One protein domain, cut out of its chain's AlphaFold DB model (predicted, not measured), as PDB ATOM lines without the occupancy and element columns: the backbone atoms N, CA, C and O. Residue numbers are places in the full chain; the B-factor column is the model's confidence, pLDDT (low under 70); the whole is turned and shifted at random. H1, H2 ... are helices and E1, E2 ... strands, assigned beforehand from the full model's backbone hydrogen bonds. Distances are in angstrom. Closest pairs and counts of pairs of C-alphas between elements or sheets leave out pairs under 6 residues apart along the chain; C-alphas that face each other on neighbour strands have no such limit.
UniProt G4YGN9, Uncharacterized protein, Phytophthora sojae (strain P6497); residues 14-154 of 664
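AT A GLANCE: This is residues 14 to 154 of the 664 residues of an uncharacterized protein of Phytophthora sojae (strain P6497) (UniProt G4YGN9). With little regular structure, this is a core of H2 with H5 packed on it, set among loops; the small hairpin E1-E2 lies to one side, H4 with H1 to another. The printed part has 141 residues, 55 in named elements: two antiparallel strands, then six helices, mostly helix. It is compact, radius of gyration of the C-alphas 15.4 A, spanning 46 by 39 by 29 A.

IN THESE COORDINATES: Find E1, residues 23 to 25, at C-alpha 23 (-22.579, -10.490, 19.659); E2 is 31 to 33. H2, residues 70 to 85, runs 22.7 A from C-alpha 70 (-6.601, -17.325, 14.552). Look for H1 at 59 to 62, H3 at 91 to 96, H4 at 107 to 115, H5 at 130 to 138 and H6 at 149 to 153.

HOW THE PARTS SIT: In the hairpin E1 and E2, N 24 and O 32 are within hydrogen-bond range, 2.8 A. H2 touches H5, closest C-alphas Gly 77 and Gly 135, 4.5 A, opposite ways, only just steep at 37 degrees. H1 touches H4, closest C-alphas Pro 59 and Ala 115, 4.2 A. H3 and H6 touch no helix. Every O i to N i+4 pair is within hydrogen-bond range in H2 to H6; H1 is too short for one.

THE WHOLE: The printed part has no cut. Links E2 to H1 and H4 to H5 are long. Confidence is low, for instance, at residues 92 to 108.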
ATOM      1  N   ILE A  14      -9.137 -17.805  23.828       83.88
ATOM      2  CA  ILE A  14      -9.818 -18.207  22.594       83.88
ATOM      3  C   ILE A  14     -11.306 -18.374  22.923       83.88
ATOM      4  O   ILE A  14     -11.649 -19.129  23.841       83.88
ATOM      5  N   HIS A  15     -12.184 -17.667  22.211       87.12
ATOM      6  CA  HIS A  15     -13.631 -17.667  22.412       87.12
ATOM      7  C   HIS A  15     -14.256 -19.016  22.041       87.12
ATOM      8  O   HIS A  15     -15.047 -19.537  22.830       87.12
ATOM      9  N   ARG A  16     -13.878 -19.587  20.885       85.69
ATOM     10  CA  ARG A  16     -14.289 -20.909  20.349       85.69
ATOM     11  C   ARG A  16     -15.753 -21.047  19.910       85.69
ATOM     12  O   ARG A  16     -16.145 -22.104  19.434       85.69
ATOM     13  N   ASP A  17     -16.564 -20.006  20.058       88.19
ATOM     14  CA  ASP A  17     -17.965 -19.989  19.602       88.19
ATOM     15  C   ASP A  17     -18.389 -18.584  19.170       88.19
ATOM     16  O   ASP A  17     -19.460 -18.083  19.527       88.19
ATOM     17  N   LEU A  18     -17.499 -17.902  18.450       90.88
ATOM     18  CA  LEU A  18     -17.790 -16.579  17.930       90.88
ATOM     19  C   LEU A  18     -18.769 -16.701  16.756       90.88
ATOM     20  O   LEU A  18     -18.484 -17.346  15.753       90.88
ATOM     21  N   LYS A  19     -19.941 -16.089  16.896       90.38
ATOM     22  CA  LYS A  19     -21.012 -16.072  15.890       90.38
ATOM     23  C   LYS A  19     -21.891 -14.854  16.106       90.38
ATOM     24  O   LYS A  19     -21.951 -14.343  17.225       90.38
ATOM     25  N   SER A  20     -22.639 -14.441  15.088       89.75
ATOM     26  CA  SER A  20     -23.525 -13.271  15.149       89.75
ATOM     27  C   SER A  20     -24.475 -13.286  16.364       89.75
ATOM     28  O   SER A  20     -24.668 -12.263  17.016       89.75
ATOM     29  N   ARG A  21     -24.987 -14.460  16.765       88.56
ATOM     30  CA  ARG A  21     -25.849 -14.635  17.958       88.56
ATOM     31  C   ARG A  21     -25.156 -14.339  19.302       88.56
ATOM     32  O   ARG A  21     -25.840 -13.990  20.261       88.56
ATOM     33  N   ASN A  22     -23.831 -14.461  19.372       90.75
ATOM     34  CA  ASN A  22     -23.034 -14.210  20.580       90.75
ATOM     35  C   ASN A  22     -22.454 -12.782  20.608       90.75
ATOM     36  O   ASN A  22     -21.608 -12.460  21.443       90.75
ATOM     37  N   ILE A  23     -22.935 -11.907  19.718       91.56
ATOM     38  CA  ILE A  23     -22.579 -10.490  19.659       91.56
ATOM     39  C   ILE A  23     -23.815  -9.675  20.044       91.56
ATOM     40  O   ILE A  23     -24.795  -9.592  19.306       91.56
ATOM     41  N   LEU A  24     -23.781  -9.065  21.226       88.38
ATOM     42  CA  LEU A  24     -24.859  -8.224  21.737       88.38
ATOM     43  C   LEU A  24     -24.608  -6.765  21.373       88.38
ATOM     44  O   LEU A  24     -23.515  -6.246  21.587       88.38
ATOM     45  N   LEU A  25     -25.641  -6.080  20.892       88.50
ATOM     46  CA  LEU A  25     -25.591  -4.651  20.597       88.50
ATOM     47  C   LEU A  25     -26.316  -3.868  21.694       88.50
ATOM     48  O   LEU A  25     -27.422  -4.222  22.105       88.50
ATOM     49  N   ASN A  26     -25.706  -2.787  22.177       78.50
ATOM     50  CA  ASN A  26     -26.402  -1.837  23.045       78.50
ATOM     51  C   ASN A  26     -27.192  -0.797  22.216       78.50
ATOM     52  O   ASN A  26     -27.117  -0.761  20.991       78.50
ATOM     53  N   LYS A  27     -27.924   0.106  22.886       73.00
ATOM     54  CA  LYS A  27     -28.699   1.178  22.223       73.00
ATOM     55  C   LYS A  27     -27.857   2.138  21.365       73.00
ATOM     56  O   LYS A  27     -28.424   2.858  20.556       73.00
ATOM     57  N   ALA A  28     -26.542   2.173  21.569       70.88
ATOM     58  CA  ALA A  28     -25.590   2.983  20.815       70.88
ATOM     59  C   ALA A  28     -24.871   2.177  19.714       70.88
ATOM     60  O   ALA A  28     -23.879   2.650  19.175       70.88
ATOM     61  N   MET A  29     -25.343   0.964  19.394       74.00
ATOM     62  CA  MET A  29     -24.732   0.047  18.422       74.00
ATOM     63  C   MET A  29     -23.317  -0.433  18.786       74.00
ATOM     64  O   MET A  29     -22.609  -0.966  17.938       74.00
ATOM     65  N   HIS A  30     -22.897  -0.320  20.051       74.50
ATOM     66  CA  HIS A  30     -21.640  -0.930  20.488       74.50
ATOM     67  C   HIS A  30     -21.819  -2.437  20.656       74.50
ATOM     68  O   HIS A  30     -22.673  -2.883  21.432       74.50
ATOM     69  N   ALA A  31     -20.972  -3.191  19.961       83.38
ATOM     70  CA  ALA A  31     -20.903  -4.637  20.054       83.38
ATOM     71  C   ALA A  31     -20.201  -5.092  21.340       83.38
ATOM     72  O   ALA A  31     -19.175  -4.545  21.743       83.38
ATOM     73  N   LYS A  32     -20.766  -6.112  21.987       83.00
ATOM     74  CA  LYS A  32     -20.193  -6.819  23.134       83.00
ATOM     75  C   LYS A  32     -20.263  -8.320  22.891       83.00
ATOM     76  O   LYS A  32     -21.330  -8.834  22.564       83.00
ATOM     77  N   LEU A  33     -19.149  -9.014  23.094       85.25
ATOM     78  CA  LEU A  33     -19.113 -10.475  23.057       85.25
ATOM     79  C   LEU A  33     -19.741 -11.060  24.324       85.25
ATOM     80  O   LEU A  33     -19.596 -10.510  25.419       85.25
ATOM     81  N   THR A  34     -20.448 -12.171  24.165       86.81
ATOM     82  CA  THR A  34     -21.060 -12.947  25.245       86.81
ATOM     83  C   THR A  34     -20.815 -14.439  25.015       86.81
ATOM     84  O   THR A  34     -20.350 -14.831  23.956       86.81
ATOM     85  N   ASP A  35     -21.191 -15.272  25.985       83.50
ATOM     86  CA  ASP A  35     -21.141 -16.738  25.887       83.50
ATOM     87  C   ASP A  35     -19.717 -17.326  25.849       83.50
ATOM     88  O   ASP A  35     -19.343 -18.136  25.004       83.50
ATOM     89  N   PHE A  36     -18.914 -16.952  26.848       82.94
ATOM     90  CA  PHE A  36     -17.564 -17.488  27.073       82.94
ATOM     91  C   PHE A  36     -17.552 -18.899  27.696       82.94
ATOM     92  O   PHE A  36     -16.530 -19.346  28.219       82.94
ATOM     93  N   GLY A  37     -18.686 -19.612  27.698       73.88
ATOM     94  CA  GLY A  37     -18.860 -20.869  28.437       73.88
ATOM     95  C   GLY A  37     -17.901 -21.985  28.013       73.88
ATOM     96  O   GLY A  37     -17.579 -22.860  28.818       73.88
ATOM     97  N   ILE A  38     -17.407 -21.932  26.773       77.75
ATOM     98  CA  ILE A  38     -16.431 -22.889  26.241       77.75
ATOM     99  C   ILE A  38     -15.039 -22.292  26.007       77.75
ATOM    100  O   ILE A  38     -14.153 -23.015  25.545       77.75
ATOM    101  N   SER A  39     -14.822 -21.017  26.339       77.62
ATOM    102  CA  SER A  39     -13.561 -20.310  26.098       77.62
ATOM    103  C   SER A  39     -12.410 -20.867  26.940       77.62
ATOM    104  O   SER A  39     -12.612 -21.409  28.031       77.62
ATOM    105  N   ARG A  40     -11.178 -20.765  26.431       74.94
ATOM    106  CA  ARG A  40      -9.982 -21.327  27.086       74.94
ATOM    107  C   ARG A  40      -8.779 -20.393  26.980       74.94
ATOM    108  O   ARG A  40      -8.580 -19.744  25.959       74.94
ATOM    109  N   GLU A  41      -7.975 -20.362  28.041       68.38
ATOM    110  CA  GLU A  41      -6.659 -19.715  28.066       68.38
ATOM    111  C   GLU A  41      -5.598 -20.615  27.412       68.38
ATOM    112  O   GLU A  41      -5.610 -21.835  27.599       68.38
ATOM    113  N   ARG A  42      -4.654 -20.012  26.678       62.62
ATOM    114  CA  ARG A  42      -3.509 -20.679  26.028       62.62
ATOM    115  C   ARG A  42      -2.457 -21.162  27.049       62.62
ATOM    116  O   ARG A  42      -1.361 -20.616  27.119       62.62
ATOM    117  N   LEU A  43      -2.802 -22.156  27.868       48.19
ATOM    118  CA  LEU A  43      -1.900 -22.848  28.801       48.19
ATOM    119  C   LEU A  43      -1.953 -24.368  28.528       48.19
ATOM    120  O   LEU A  43      -2.659 -25.118  29.192       48.19
ATOM    121  N   ASP A  44      -1.209 -24.801  27.510       44.66
ATOM    122  CA  ASP A  44      -0.612 -26.144  27.380       44.66
ATOM    123  C   ASP A  44      -1.497 -27.407  27.341       44.66
ATOM    124  O   ASP A  44      -1.039 -28.487  27.717       44.66
ATOM    125  N   GLN A  45      -2.721 -27.362  26.808       45.59
ATOM    126  CA  GLN A  45      -3.459 -28.598  26.503       45.59
ATOM    127  C   GLN A  45      -4.033 -28.578  25.090       45.59
ATOM    128  O   GLN A  45      -4.573 -27.571  24.639       45.59
ATOM    129  N   THR A  46      -3.900 -29.708  24.392       51.72
ATOM    130  CA  THR A  46      -4.592 -30.011  23.134       51.72
ATOM    131  C   THR A  46      -6.047 -29.563  23.236       51.72
ATOM    132  O   THR A  46      -6.809 -30.094  24.047       51.72
ATOM    133  N   MET A  47      -6.408 -28.547  22.453       53.62
ATOM    134  CA  MET A  47      -7.759 -28.001  22.421       53.62
ATOM    135  C   MET A  47      -8.723 -29.097  21.958       53.62
ATOM    136  O   MET A  47      -8.422 -29.846  21.034       53.62
ATOM    137  N   THR A  48      -9.876 -29.231  22.617       57.53
ATOM    138  CA  THR A  48     -10.859 -30.254  22.236       57.53
ATOM    139  C   THR A  48     -11.394 -29.950  20.835       57.53
ATOM    140  O   THR A  48     -11.936 -28.859  20.615       57.53
ATOM    141  N   ALA A  49     -11.229 -30.911  19.924       59.81
ATOM    142  CA  ALA A  49     -11.753 -30.905  18.562       59.81
ATOM    143  C   ALA A  49     -13.277 -30.694  18.526       59.81
ATOM    144  O   ALA A  49     -13.984 -31.181  19.411       59.81
ATOM    145  N   GLY A  50     -13.777 -29.991  17.504       60.78
ATOM    146  CA  GLY A  50     -15.214 -29.918  17.199       60.78
ATOM    147  C   GLY A  50     -16.100 -29.182  18.215       60.78
ATOM    148  O   GLY A  50     -17.313 -29.384  18.218       60.78
ATOM    149  N   MET A  51     -15.533 -28.353  19.095       63.88
ATOM    150  CA  MET A  51     -16.312 -27.478  19.981       63.88
ATOM    151  C   MET A  51     -16.546 -26.113  19.328       63.88
ATOM    152  O   MET A  51     -15.581 -25.403  19.061       63.88
ATOM    153  N   GLY A  52     -17.818 -25.747  19.156       69.75
ATOM    154  CA  GLY A  52     -18.260 -24.484  18.563       69.75
ATOM    155  C   GLY A  52     -19.485 -24.690  17.669       69.75
ATOM    156  O   GLY A  52     -19.947 -25.816  17.463       69.75
ATOM    157  N   THR A  53     -20.046 -23.607  17.137       80.38
ATOM    158  CA  THR A  53     -21.163 -23.683  16.186       80.38
ATOM    159  C   THR A  53     -20.642 -23.955  14.778       80.38
ATOM    160  O   THR A  53     -19.918 -23.139  14.216       80.38
ATOM    161  N   SER A  54     -21.051 -25.081  14.188       78.19
ATOM    162  CA  SER A  54     -20.448 -25.667  12.982       78.19
ATOM    163  C   SER A  54     -20.217 -24.732  11.801       78.19
ATOM    164  O   SER A  54     -19.148 -24.793  11.208       78.19
ATOM    165  N   LEU A  55     -21.153 -23.839  11.482       83.38
ATOM    166  CA  LEU A  55     -21.020 -22.950  10.320       83.38
ATOM    167  C   LEU A  55     -20.039 -21.780  10.526       83.38
ATOM    168  O   LEU A  55     -19.740 -21.080   9.570       83.38
ATOM    169  N   TRP A  56     -19.550 -21.553  11.747       89.88
ATOM    170  CA  TRP A  56     -18.569 -20.505  12.064       89.88
ATOM    171  C   TRP A  56     -17.216 -21.085  12.481       89.88
ATOM    172  O   TRP A  56     -16.294 -20.331  12.789       89.88
ATOM    173  N   MET A  57     -17.086 -22.413  12.536       87.50
ATOM    174  CA  MET A  57     -15.841 -23.061  12.940       87.50
ATOM    175  C   MET A  57     -14.786 -22.953  11.840       87.50
ATOM    176  O   MET A  57     -15.087 -23.142  10.665       87.50
ATOM    177  N   ALA A  58     -13.545 -22.690  12.248       88.69
ATOM    178  CA  ALA A  58     -12.399 -22.722  11.353       88.69
ATOM    179  C   ALA A  58     -12.086 -24.161  10.888       88.69
ATOM    180  O   ALA A  58     -12.311 -25.097  11.667       88.69
ATOM    181  N   PRO A  59     -11.531 -24.353   9.677       87.38
ATOM    182  CA  PRO A  59     -11.161 -25.662   9.130       87.38
ATOM    183  C   PRO A  59     -10.388 -26.554  10.107       87.38
ATOM    184  O   PRO A  59     -10.781 -27.692  10.362       87.38
ATOM    185  N   GLU A  60      -9.356 -26.014  10.751       85.31
ATOM    186  CA  GLU A  60      -8.514 -26.743  11.700       85.31
ATOM    187  C   GLU A  60      -9.285 -27.174  12.966       85.31
ATOM    188  O   GLU A  60      -9.012 -28.219  13.558       85.31
ATOM    189  N   VAL A  61     -10.318 -26.419  13.364       85.69
ATOM    190  CA  VAL A  61     -11.195 -26.769  14.496       85.69
ATOM    191  C   VAL A  61     -12.131 -27.917  14.113       85.69
ATOM    192  O   VAL A  61     -12.390 -28.803  14.935       85.69
ATOM    193  N   MET A  62     -12.629 -27.907  12.871       82.75
ATOM    194  CA  MET A  62     -13.516 -28.935  12.315       82.75
ATOM    195  C   MET A  62     -12.791 -30.269  12.134       82.75
ATOM    196  O   MET A  62     -13.350 -31.315  12.461       82.75
ATOM    197  N   LEU A  63     -11.543 -30.220  11.661       80.25
ATOM    198  CA  LEU A  63     -10.669 -31.381  11.467       80.25
ATOM    199  C   LEU A  63     -10.102 -31.931  12.785       80.25
ATOM    200  O   LEU A  63      -9.534 -33.020  12.821       80.25
ATOM    201  N   GLY A  64     -10.293 -31.204  13.888       75.56
ATOM    202  CA  GLY A  64      -9.805 -31.602  15.204       75.56
ATOM    203  C   GLY A  64      -8.297 -31.462  15.372       75.56
ATOM    204  O   GLY A  64      -7.699 -32.135  16.215       75.56
ATOM    205  N   GLU A  65      -7.694 -30.584  14.581       78.81
ATOM    206  CA  GLU A  65      -6.287 -30.237  14.652       78.81
ATOM    207  C   GLU A  65      -6.017 -29.278  15.820       78.81
ATOM    208  O   GLU A  65      -6.917 -28.821  16.534       78.81
ATOM    209  N   ARG A  66      -4.739 -28.977  16.064       74.31
ATOM    210  CA  ARG A  66      -4.367 -27.955  17.048       74.31
ATOM    211  C   ARG A  66      -4.598 -26.578  16.440       74.31
ATOM    212  O   ARG A  66      -4.099 -26.300  15.360       74.31
ATOM    213  N   TYR A  67      -5.278 -25.712  17.181       80.19
ATOM    214  CA  TYR A  67      -5.600 -24.357  16.745       80.19
ATOM    215  C   TYR A  67      -5.292 -23.323  17.824       80.19
ATOM    216  O   TYR A  67      -5.130 -23.654  19.005       80.19
ATOM    217  N   ASP A  68      -5.217 -22.063  17.409       80.88
ATOM    218  CA  ASP A  68      -4.912 -20.923  18.264       80.88
ATOM    219  C   ASP A  68      -5.966 -19.804  18.127       80.88
ATOM    220  O   ASP A  68      -7.104 -20.034  17.717       80.88
ATOM    221  N   VAL A  69      -5.600 -18.578  18.510       83.75
ATOM    222  CA  VAL A  69      -6.467 -17.391  18.424       83.75
ATOM    223  C   VAL A  69      -6.920 -17.051  16.999       83.75
ATOM    224  O   VAL A  69      -7.912 -16.346  16.836       83.75
ATOM    225  N   LYS A  70      -6.231 -17.541  15.959       87.56
ATOM    226  CA  LYS A  70      -6.601 -17.325  14.552       87.56
ATOM    227  C   LYS A  70      -7.847 -18.122  14.157       87.56
ATOM    228  O   LYS A  70      -8.477 -17.790  13.152       87.56
ATOM    229  N   ALA A  71      -8.257 -19.110  14.954       89.31
ATOM    230  CA  ALA A  71      -9.539 -19.786  14.770       89.31
ATOM    231  C   ALA A  71     -10.723 -18.830  14.998       89.31
ATOM    232  O   ALA A  71     -11.651 -18.803  14.194       89.31
ATOM    233  N   ASP A  72     -10.665 -17.977  16.031       91.44
ATOM    234  CA  ASP A  72     -11.708 -16.966  16.263       91.44
ATOM    235  C   ASP A  72     -11.717 -15.900  15.158       91.44
ATOM    236  O   ASP A  72     -12.769 -15.349  14.840       91.44
ATOM    237  N   MET A  73     -10.564 -15.626  14.538       92.31
ATOM    238  CA  MET A  73     -10.478 -14.701  13.402       92.31
ATOM    239  C   MET A  73     -11.189 -15.250  12.167       92.31
ATOM    240  O   MET A  73     -11.876 -14.495  11.484       92.31
ATOM    241  N   PHE A  74     -11.126 -16.563  11.929       93.12
ATOM    242  CA  PHE A  74     -11.950 -17.198  10.902       93.12
ATOM    243  C   PHE A  74     -13.440 -17.028  11.203       93.12
ATOM    244  O   PHE A  74     -14.190 -16.543  10.357       93.12
ATOM    245  N   SER A  75     -13.863 -17.344  12.431       93.56
ATOM    246  CA  SER A  75     -15.250 -17.160  12.866       93.56
ATOM    247  C   SER A  75     -15.728 -15.711  12.717       93.56
ATOM    248  O   SER A  75     -16.863 -15.467  12.314       93.56
ATOM    249  N   PHE A  76     -14.853 -14.738  12.989       93.75
ATOM    250  CA  PHE A  76     -15.121 -13.319  12.763       93.75
ATOM    251  C   PHE A  76     -15.314 -12.996  11.275       93.75
ATOM    252  O   PHE A  76     -16.263 -12.298  10.930       93.75
ATOM    253  N   GLY A  77     -14.481 -13.546  10.389       92.19
ATOM    254  CA  GLY A  77     -14.643 -13.406   8.939       92.19
ATOM    255  C   GLY A  77     -15.987 -13.942   8.430       92.19
ATOM    256  O   GLY A  77     -16.629 -13.309   7.593       92.19
ATOM    257  N   VAL A  78     -16.476 -15.048   9.001       92.06
ATOM    258  CA  VAL A  78     -17.821 -15.575   8.709       92.06
ATOM    259  C   VAL A  78     -18.918 -14.596   9.154       92.06
ATOM    260  O   VAL A  78     -19.878 -14.372   8.421       92.06
ATOM    261  N   VAL A  79     -18.765 -13.948  10.315       92.12
ATOM    262  CA  VAL A  79     -19.694 -12.893  10.767       92.12
ATOM    263  C   VAL A  79     -19.657 -11.671   9.842       92.12
ATOM    264  O   VAL A  79     -20.701 -11.079   9.576       92.12
ATOM    265  N   LEU A  80     -18.484 -11.287   9.324       90.31
ATOM    266  CA  LEU A  80     -18.377 -10.199   8.343       90.31
ATOM    267  C   LEU A  80     -19.128 -10.529   7.049       90.31
ATOM    268  O   LEU A  80     -19.823  -9.666   6.520       90.31
ATOM    269  N   SER A  81     -19.058 -11.779   6.587       88.94
ATOM    270  CA  SER A  81     -19.859 -12.254   5.452       88.94
ATOM    271  C   SER A  81     -21.364 -12.179   5.734       88.94
ATOM    272  O   SER A  81     -22.119 -11.711   4.885       88.94
ATOM    273  N   GLU A  82     -21.827 -12.540   6.938       89.50
ATOM    274  CA  GLU A  82     -23.241 -12.361   7.312       89.50
ATOM    275  C   GLU A  82     -23.672 -10.888   7.278       89.50
ATOM    276  O   GLU A  82     -24.792 -10.575   6.868       89.50
ATOM    277  N   LEU A  83     -22.798  -9.981   7.725       86.88
ATOM    278  CA  LEU A  83     -23.060  -8.542   7.700       86.88
ATOM    279  C   LEU A  83     -23.106  -7.986   6.275       86.88
ATOM    280  O   LEU A  83     -23.881  -7.066   6.035       86.88
ATOM    281  N   ASP A  84     -22.314  -8.542   5.362       85.69
ATOM    282  CA  ASP A  84     -22.218  -8.121   3.964       85.69
ATOM    283  C   ASP A  84     -23.350  -8.702   3.096       85.69
ATOM    284  O   ASP A  84     -24.081  -7.975   2.427       85.69
ATOM    285  N   VAL A  85     -23.566 -10.019   3.156       84.75
ATOM    286  CA  VAL A  85     -24.541 -10.737   2.313       84.75
ATOM    287  C   VAL A  85     -25.945 -10.765   2.940       84.75
ATOM    288  O   VAL A  85     -26.923 -11.107   2.275       84.75
ATOM    289  N   HIS A  86     -26.078 -10.416   4.224       84.19
ATOM    290  CA  HIS A  86     -27.339 -10.436   4.981       84.19
ATOM    291  C   HIS A  86     -28.043 -11.806   5.001       84.19
ATOM    292  O   HIS A  86     -29.267 -11.899   5.135       84.19
ATOM    293  N   THR A  87     -27.280 -12.894   4.875       83.00
ATOM    294  CA  THR A  87     -27.787 -14.271   4.951       83.00
ATOM    295  C   THR A  87     -26.885 -15.133   5.821       83.00
ATOM    296  O   THR A  87     -25.736 -14.781   6.069       83.00
ATOM    297  N   LEU A  88     -27.416 -16.260   6.306       82.31
ATOM    298  CA  LEU A  88     -26.612 -17.228   7.049       82.31
ATOM    299  C   LEU A  88     -25.466 -17.767   6.176       82.31
ATOM    300  O   LEU A  88     -25.660 -17.959   4.969       82.31
ATOM    301  N   PRO A  89     -24.315 -18.090   6.784       80.94
ATOM    302  CA  PRO A  89     -23.178 -18.619   6.049       80.94
ATOM    303  C   PRO A  89     -23.550 -19.902   5.295       80.94
ATOM    304  O   PRO A  89     -24.300 -20.749   5.791       80.94
ATOM    305  N   TYR A  90     -23.041 -20.020   4.066       80.62
ATOM    306  CA  TYR A  90     -23.262 -21.145   3.143       80.62
ATOM    307  C   TYR A  90     -24.723 -21.377   2.704       80.62
ATOM    308  O   TYR A  90     -25.053 -22.431   2.148       80.62
ATOM    309  N   ALA A  91     -25.622 -20.405   2.903       73.06
ATOM    310  CA  ALA A  91     -27.030 -20.542   2.525       73.06
ATOM    311  C   ALA A  91     -27.244 -20.763   1.014       73.06
ATOM    312  O   ALA A  91     -28.200 -21.444   0.631       73.06
ATOM    313  N   GLN A  92     -26.380 -20.213   0.152       67.50
ATOM    314  CA  GLN A  92     -26.446 -20.440  -1.297       67.50
ATOM    315  C   GLN A  92     -25.983 -21.845  -1.688       67.50
ATOM    316  O   GLN A  92     -26.670 -22.517  -2.454       67.50
ATOM    317  N   GLU A  93     -24.887 -22.335  -1.112       68.94
ATOM    318  CA  GLU A  93     -24.386 -23.692  -1.361       68.94
ATOM    319  C   GLU A  93     -25.375 -24.766  -0.914       68.94
ATOM    320  O   GLU A  93     -25.617 -25.731  -1.637       68.94
ATOM    321  N   LYS A  94     -26.063 -24.552   0.213       66.06
ATOM    322  CA  LYS A  94     -27.142 -25.443   0.663       66.06
ATOM    323  C   LYS A  94     -28.360 -25.438  -0.276       66.06
ATOM    324  O   LYS A  94     -29.115 -26.406  -0.290       66.06
ATOM    325  N   LYS A  95     -28.553 -24.371  -1.070       63.03
ATOM    326  CA  LYS A  95     -29.578 -24.289  -2.131       63.03
ATOM    327  C   LYS A  95     -29.106 -24.875  -3.469       63.03
ATOM    328  O   LYS A  95     -29.941 -25.396  -4.201       63.03
ATOM    329  N   ARG A  96     -27.812 -24.770  -3.800       60.31
ATOM    330  CA  ARG A  96     -27.211 -25.244  -5.065       60.31
ATOM    331  C   ARG A  96     -26.867 -26.737  -5.040       60.31
ATOM    332  O   ARG A  96     -27.062 -27.417  -6.041       60.31
ATOM    333  N   SER A  97     -26.400 -27.255  -3.905       53.84
ATOM    334  CA  SER A  97     -26.054 -28.668  -3.713       53.84
ATOM    335  C   SER A  97     -27.287 -29.483  -3.283       53.84
ATOM    336  O   SER A  97     -27.453 -29.830  -2.112       53.84
ATOM    337  N   LEU A  98     -28.171 -29.768  -4.240       54.81
ATOM    338  CA  LEU A  98     -29.119 -30.885  -4.158       54.81
ATOM    339  C   LEU A  98     -28.374 -32.159  -4.585       54.81
ATOM    340  O   LEU A  98     -27.694 -32.147  -5.610       54.81
ATOM    341  N   ASP A  99     -28.462 -33.242  -3.809       53.06
ATOM    342  CA  ASP A  99     -27.905 -34.534  -4.224       53.06
ATOM    343  C   ASP A  99     -28.585 -35.045  -5.512       53.06
ATOM    344  O   ASP A  99     -29.629 -34.540  -5.936       53.06
ATOM    345  N   SER A 100     -28.025 -36.083  -6.140       48.78
ATOM    346  CA  SER A 100     -28.570 -36.719  -7.353       48.78
ATOM    347  C   SER A 100     -30.007 -37.266  -7.195       48.78
ATOM    348  O   SER A 100     -30.568 -37.788  -8.156       48.78
ATOM    349  N   GLY A 101     -30.598 -37.173  -5.996       50.03
ATOM    350  CA  GLY A 101     -31.972 -37.531  -5.651       50.03
ATOM    351  C   GLY A 101     -32.817 -36.368  -5.098       50.03
ATOM    352  O   GLY A 101     -33.901 -36.624  -4.570       50.03
ATOM    353  N   GLY A 102     -32.363 -35.114  -5.206       52.19
ATOM    354  CA  GLY A 102     -33.110 -33.922  -4.797       52.19
ATOM    355  C   GLY A 102     -33.175 -33.661  -3.285       52.19
ATOM    356  O   GLY A 102     -34.065 -32.935  -2.838       52.19
ATOM    357  N   ARG A 103     -32.276 -34.230  -2.475       50.88
ATOM    358  CA  ARG A 103     -32.173 -33.949  -1.032       50.88
ATOM    359  C   ARG A 103     -31.072 -32.929  -0.758       50.88
ATOM    360  O   ARG A 103     -30.044 -32.908  -1.429       50.88
ATOM    361  N   ALA A 104     -31.301 -32.075   0.237       55.19
ATOM    362  CA  ALA A 104     -30.319 -31.089   0.679       55.19
ATOM    363  C   ALA A 104     -29.026 -31.777   1.147       55.19
ATOM    364  O   ALA A 104     -29.089 -32.793   1.844       55.19
ATOM    365  N   LEU A 105     -27.872 -31.202   0.789       59.19
ATOM    366  CA  LEU A 105     -26.555 -31.648   1.240       59.19
ATOM    367  C   LEU A 105     -26.542 -31.839   2.768       59.19
ATOM    368  O   LEU A 105     -26.952 -30.943   3.513       59.19
ATOM    369  N   ALA A 106     -26.082 -33.002   3.237       62.50
ATOM    370  CA  ALA A 106     -25.921 -33.246   4.665       62.50
ATOM    371  C   ALA A 106     -24.911 -32.243   5.243       62.50
ATOM    372  O   ALA A 106     -23.855 -32.022   4.649       62.50
ATOM    373  N   ASP A 107     -25.211 -31.664   6.412       64.62
ATOM    374  CA  ASP A 107     -24.358 -30.636   7.026       64.62
ATOM    375  C   ASP A 107     -22.909 -31.134   7.200       64.62
ATOM    376  O   ASP A 107     -21.975 -30.380   6.970       64.62
ATOM    377  N   ALA A 108     -22.695 -32.426   7.472       66.00
ATOM    378  CA  ALA A 108     -21.358 -33.024   7.547       66.00
ATOM    379  C   ALA A 108     -20.557 -32.925   6.230       66.00
ATOM    380  O   ALA A 108     -19.363 -32.637   6.258       66.00
ATOM    381  N   THR A 109     -21.204 -33.114   5.078       72.44
ATOM    382  CA  THR A 109     -20.556 -33.052   3.756       72.44
ATOM    383  C   THR A 109     -20.207 -31.616   3.366       72.44
ATOM    384  O   THR A 109     -19.177 -31.378   2.743       72.44
ATOM    385  N   LEU A 110     -21.039 -30.643   3.751       73.81
ATOM    386  CA  LEU A 110     -20.742 -29.221   3.559       73.81
ATOM    387  C   LEU A 110     -19.531 -28.791   4.395       73.81
ATOM    388  O   LEU A 110     -18.620 -28.157   3.878       73.81
ATOM    389  N   LEU A 111     -19.517 -29.169   5.674       74.31
ATOM    390  CA  LEU A 111     -18.440 -28.832   6.605       74.31
ATOM    391  C   LEU A 111     -17.105 -29.453   6.170       74.31
ATOM    392  O   LEU A 111     -16.080 -28.787   6.242       74.31
ATOM    393  N   GLN A 112     -17.127 -30.683   5.648       77.81
ATOM    394  CA  GLN A 112     -15.947 -31.319   5.062       77.81
ATOM    395  C   GLN A 112     -15.419 -30.533   3.851       77.81
ATOM    396  O   GLN A 112     -14.235 -30.221   3.785       77.81
ATOM    397  N   ARG A 113     -16.305 -30.125   2.936       79.44
ATOM    398  CA  ARG A 113     -15.928 -29.327   1.759       79.44
ATOM    399  C   ARG A 113     -15.358 -27.952   2.116       79.44
ATOM    400  O   ARG A 113     -14.480 -27.462   1.407       79.44
ATOM    401  N   VAL A 114     -15.849 -27.336   3.192       79.50
ATOM    402  CA  VAL A 114     -15.302 -26.086   3.747       79.50
ATOM    403  C   VAL A 114     -13.916 -26.321   4.344       79.50
ATOM    404  O   VAL A 114     -13.005 -25.544   4.074       79.50
ATOM    405  N   ALA A 115     -13.737 -27.406   5.104       78.44
ATOM    406  CA  ALA A 115     -12.448 -27.757   5.691       78.44
ATOM    407  C   ALA A 115     -11.373 -28.044   4.624       78.44
ATOM    408  O   ALA A 115     -10.228 -27.638   4.779       78.44
ATOM    409  N   GLU A 116     -11.764 -28.664   3.509       78.75
ATOM    410  CA  GLU A 116     -10.910 -28.930   2.341       78.75
ATOM    411  C   GLU A 116     -10.696 -27.684   1.448       78.75
ATOM    412  O   GLU A 116     -10.000 -27.749   0.437       78.75
ATOM    413  N   GLY A 117     -11.320 -26.543   1.770       74.31
ATOM    414  CA  GLY A 117     -11.203 -25.296   1.002       74.31
ATOM    415  C   GLY A 117     -11.933 -25.284  -0.349       74.31
ATOM    416  O   GLY A 117     -11.819 -24.308  -1.096       74.31
ATOM    417  N   THR A 118     -12.699 -26.334  -0.664       78.06
ATOM    418  CA  THR A 118     -13.479 -26.459  -1.915       78.06
ATOM    419  C   THR A 118     -14.730 -25.582  -1.923       78.06
ATOM    420  O   THR A 118     -15.213 -25.196  -2.987       78.06
ATOM    421  N   VAL A 119     -15.260 -25.254  -0.742       78.81
ATOM    422  CA  VAL A 119     -16.357 -24.302  -0.544       78.81
ATOM    423  C   VAL A 119     -15.842 -23.150   0.306       78.81
ATOM    424  O   VAL A 119     -15.373 -23.358   1.422       78.81
ATOM    425  N   ARG A 120     -15.947 -21.928  -0.218       81.31
ATOM    426  CA  ARG A 120     -15.498 -20.708   0.462       81.31
ATOM    427  C   ARG A 120     -16.679 -19.897   0.977       81.31
ATOM    428  O   ARG A 120     -17.808 -20.046   0.512       81.31
ATOM    429  N   VAL A 121     -16.404 -19.049   1.960       84.06
ATOM    430  CA  VAL A 121     -17.363 -18.061   2.460       84.06
ATOM    431  C   VAL A 121     -17.560 -16.996   1.379       84.06
ATOM    432  O   VAL A 121     -16.585 -16.448   0.869       84.06
ATOM    433  N   GLU A 122     -18.810 -16.741   1.001       82.75
ATOM    434  CA  GLU A 122     -19.153 -15.773  -0.044       82.75
ATOM    435  C   GLU A 122     -19.203 -14.341   0.519       82.75
ATOM    436  O   GLU A 122     -19.652 -14.119   1.645       82.75
ATOM    437  N   PHE A 123     -18.797 -13.375  -0.300       84.19
ATOM    438  CA  PHE A 123     -18.952 -11.937  -0.068       84.19
ATOM    439  C   PHE A 123     -19.599 -11.300  -1.306       84.19
ATOM    440  O   PHE A 123     -19.571 -11.882  -2.393       84.19
ATOM    441  N   SER A 124     -20.224 -10.137  -1.152       79.62
ATOM    442  CA  SER A 124     -20.913  -9.434  -2.230       79.62
ATOM    443  C   SER A 124     -19.928  -8.909  -3.287       79.62
ATOM    444  O   SER A 124     -18.885  -8.334  -2.974       79.62
ATOM    445  N   GLU A 125     -20.244  -9.108  -4.573       67.44
ATOM    446  CA  GLU A 125     -19.469  -8.540  -5.685       67.44
ATOM    447  C   GLU A 125     -19.871  -7.072  -5.900       67.44
ATOM    448  O   GLU A 125     -20.763  -6.741  -6.683       67.44
ATOM    449  N   GLY A 126     -19.217  -6.171  -5.170       56.94
ATOM    450  CA  GLY A 126     -19.336  -4.723  -5.327       56.94
ATOM    451  C   GLY A 126     -18.085  -4.034  -4.786       56.94
ATOM    452  O   GLY A 126     -17.517  -4.514  -3.813       56.94
ATOM    453  N   ASN A 127     -17.631  -2.961  -5.455       42.84
ATOM    454  CA  ASN A 127     -16.393  -2.203  -5.189       42.84
ATOM    455  C   ASN A 127     -15.811  -2.410  -3.783       42.84
ATOM    456  O   ASN A 127     -16.435  -1.986  -2.811       42.84
ATOM    457  N   ALA A 128     -14.617  -3.019  -3.737       53.16
ATOM    458  CA  ALA A 128     -13.848  -3.424  -2.561       53.16
ATOM    459  C   ALA A 128     -14.138  -2.578  -1.313       53.16
ATOM    460  O   ALA A 128     -13.507  -1.550  -1.057       53.16
ATOM    461  N   SER A 129     -15.128  -3.018  -0.537       64.88
ATOM    462  CA  SER A 129     -15.326  -2.498   0.802       64.88
ATOM    463  C   SER A 129     -14.227  -3.091   1.681       64.88
ATOM    464  O   SER A 129     -13.880  -4.266   1.549       64.88
ATOM    465  N   PHE A 130     -13.691  -2.298   2.606       71.62
ATOM    466  CA  PHE A 130     -12.742  -2.772   3.619       71.62
ATOM    467  C   PHE A 130     -13.235  -4.049   4.337       71.62
ATOM    468  O   PHE A 130     -12.435  -4.903   4.704       71.62
ATOM    469  N   ILE A 131     -14.557  -4.210   4.490       74.50
ATOM    470  CA  ILE A 131     -15.194  -5.393   5.087       74.50
ATOM    471  C   ILE A 131     -14.958  -6.645   4.237       74.50
ATOM    472  O   ILE A 131     -14.685  -7.705   4.792       74.50
ATOM    473  N   THR A 132     -15.038  -6.527   2.912       78.25
ATOM    474  CA  THR A 132     -14.820  -7.633   1.973       78.25
ATOM    475  C   THR A 132     -13.354  -8.066   1.969       78.25
ATOM    476  O   THR A 132     -13.066  -9.254   2.054       78.25
ATOM    477  N   GLU A 133     -12.418  -7.115   1.936       79.50
ATOM    478  CA  GLU A 133     -10.977  -7.407   1.952       79.50
ATOM    479  C   GLU A 133     -10.540  -8.043   3.281       79.50
ATOM    480  O   GLU A 133      -9.935  -9.120   3.297       79.50
ATOM    481  N   LEU A 134     -10.930  -7.434   4.406       85.31
ATOM    482  CA  LEU A 134     -10.665  -7.974   5.738       85.31
ATOM    483  C   LEU A 134     -11.361  -9.323   5.947       85.31
ATOM    484  O   LEU A 134     -10.772 -10.243   6.515       85.31
ATOM    485  N   GLY A 135     -12.606  -9.444   5.484       86.94
ATOM    486  CA  GLY A 135     -13.398 -10.665   5.540       86.94
ATOM    487  C   GLY A 135     -12.712 -11.816   4.814       86.94
ATOM    488  O   GLY A 135     -12.508 -12.865   5.422       86.94
ATOM    489  N   CYS A 136     -12.273 -11.593   3.571       85.12
ATOM    490  CA  CYS A 136     -11.517 -12.558   2.773       85.12
ATOM    491  C   CYS A 136     -10.215 -12.997   3.460       85.12
ATOM    492  O   CYS A 136      -9.930 -14.194   3.507       85.12
ATOM    493  N   ALA A 137      -9.456 -12.062   4.040       85.06
ATOM    494  CA  ALA A 137      -8.234 -12.388   4.778       85.06
ATOM    495  C   ALA A 137      -8.526 -13.221   6.042       85.06
ATOM    496  O   ALA A 137      -7.810 -14.171   6.361       85.06
ATOM    497  N   CYS A 138      -9.609 -12.903   6.754       90.81
ATOM    498  CA  CYS A 138     -10.026 -13.621   7.957       90.81
ATOM    499  C   CYS A 138     -10.459 -15.067   7.671       90.81
ATOM    500  O   CYS A 138     -10.140 -15.951   8.461       90.81
ATOM    501  N   VAL A 139     -11.144 -15.330   6.550       90.88
ATOM    502  CA  VAL A 139     -11.659 -16.671   6.191       90.88
ATOM    503  C   VAL A 139     -10.667 -17.538   5.401       90.88
ATOM    504  O   VAL A 139     -11.069 -18.523   4.780       90.88
ATOM    505  N   SER A 140      -9.373 -17.198   5.405       87.88
ATOM    506  CA  SER A 140      -8.345 -18.039   4.781       87.88
ATOM    507  C   SER A 140      -8.320 -19.438   5.404       87.88
ATOM    508  O   SER A 140      -8.436 -19.587   6.622       87.88
ATOM    509  N   VAL A 141      -8.142 -20.475   4.584       85.19
ATOM    510  CA  VAL A 141      -8.014 -21.857   5.077       85.19
ATOM    511  C   VAL A 141      -6.740 -21.998   5.908       85.19
ATOM    512  O   VAL A 141      -6.801 -22.553   7.000       85.19
ATOM    513  N   ASP A 142      -5.632 -21.404   5.455       82.06
ATOM    514  CA  ASP A 142      -4.370 -21.361   6.195       82.06
ATOM    515  C   ASP A 142      -4.451 -20.350   7.361       82.06
ATOM    516  O   ASP A 142      -4.590 -19.143   7.114       82.06
ATOM    517  N   PRO A 143      -4.334 -20.795   8.632       82.31
ATOM    518  CA  PRO A 143      -4.339 -19.910   9.796       82.31
ATOM    519  C   PRO A 143      -3.226 -18.854   9.786       82.31
ATOM    520  O   PRO A 143      -3.404 -17.789  10.383       82.31
ATOM    521  N   SER A 144      -2.095 -19.119   9.119       78.00
ATOM    522  CA  SER A 144      -0.943 -18.209   9.065       78.00
ATOM    523  C   SER A 144      -1.228 -16.935   8.262       78.00
ATOM    524  O   SER A 144      -0.698 -15.872   8.582       78.00
ATOM    525  N   GLN A 145      -2.132 -17.032   7.284       81.44
ATOM    526  CA  GLN A 145      -2.550 -15.930   6.413       81.44
ATOM    527  C   GLN A 145      -3.636 -15.051   7.040       81.44
ATOM    528  O   GLN A 145      -3.925 -13.960   6.553       81.44
ATOM    529  N   ARG A 146      -4.269 -15.514   8.123       88.62
ATOM    530  CA  ARG A 146      -5.321 -14.747   8.794       88.62
ATOM    531  C   ARG A 146      -4.686 -13.608   9.588       88.62
ATOM    532  O   ARG A 146      -3.705 -13.852  10.296       88.62
ATOM    533  N   PRO A 147      -5.246 -12.389   9.586       83.00
ATOM    534  CA  PRO A 147      -4.772 -11.322  10.458       83.00
ATOM    535  C   PRO A 147      -5.049 -11.671  11.923       83.00
ATOM    536  O   PRO A 147      -5.924 -12.464  12.259       83.00
ATOM    537  N   SER A 148      -4.267 -11.121  12.842       80.69
ATOM    538  CA  SER A 148      -4.599 -11.108  14.267       80.69
ATOM    539  C   SER A 148      -5.696 -10.078  14.528       80.69
ATOM    540  O   SER A 148      -5.895  -9.156  13.740       80.69
ATOM    541  N   ALA A 149      -6.377 -10.178  15.671       74.75
ATOM    542  CA  ALA A 149      -7.381  -9.184  16.054       74.75
ATOM    543  C   ALA A 149      -6.809  -7.750  16.090       74.75
ATOM    544  O   ALA A 149      -7.515  -6.801  15.770       74.75
ATOM    545  N   ALA A 150      -5.526  -7.594  16.437       62.47
ATOM    546  CA  ALA A 150      -4.844  -6.302  16.423       62.47
ATOM    547  C   ALA A 150      -4.579  -5.795  14.996       62.47
ATOM    548  O   ALA A 150      -4.830  -4.628  14.722       62.47
ATOM    549  N   GLU A 151      -4.128  -6.665  14.089       69.56
ATOM    550  CA  GLU A 151      -3.896  -6.330  12.671       69.56
ATOM    551  C   GLU A 151      -5.207  -6.024  11.931       69.56
ATOM    552  O   GLU A 151      -5.237  -5.158  11.064       69.56
ATOM    553  N   ALA A 152      -6.305  -6.683  12.312       71.12
ATOM    554  CA  ALA A 152      -7.642  -6.401  11.796       71.12
ATOM    555  C   ALA A 152      -8.193  -5.040  12.268       71.12
ATOM    556  O   ALA A 152      -8.938  -4.391  11.536       71.12
ATOM    557  N   LEU A 153      -7.845  -4.608  13.490       60.31
ATOM    558  CA  LEU A 153      -8.290  -3.331  14.066       60.31
ATOM    559  C   LEU A 153      -7.428  -2.149  13.603       60.31
ATOM    560  O   LEU A 153      -7.919  -1.031  13.455       60.31
ATOM    561  N   PHE A 154      -6.137  -2.409  13.399       51.66
ATOM    562  CA  PHE A 154      -5.136  -1.446  12.972       51.66
ATOM    563  C   PHE A 154      -4.373  -2.044  11.791       51.66
ATOM    564  O   PHE A 154      -3.313  -2.646  12.002       51.66
TER     565      PHE A 154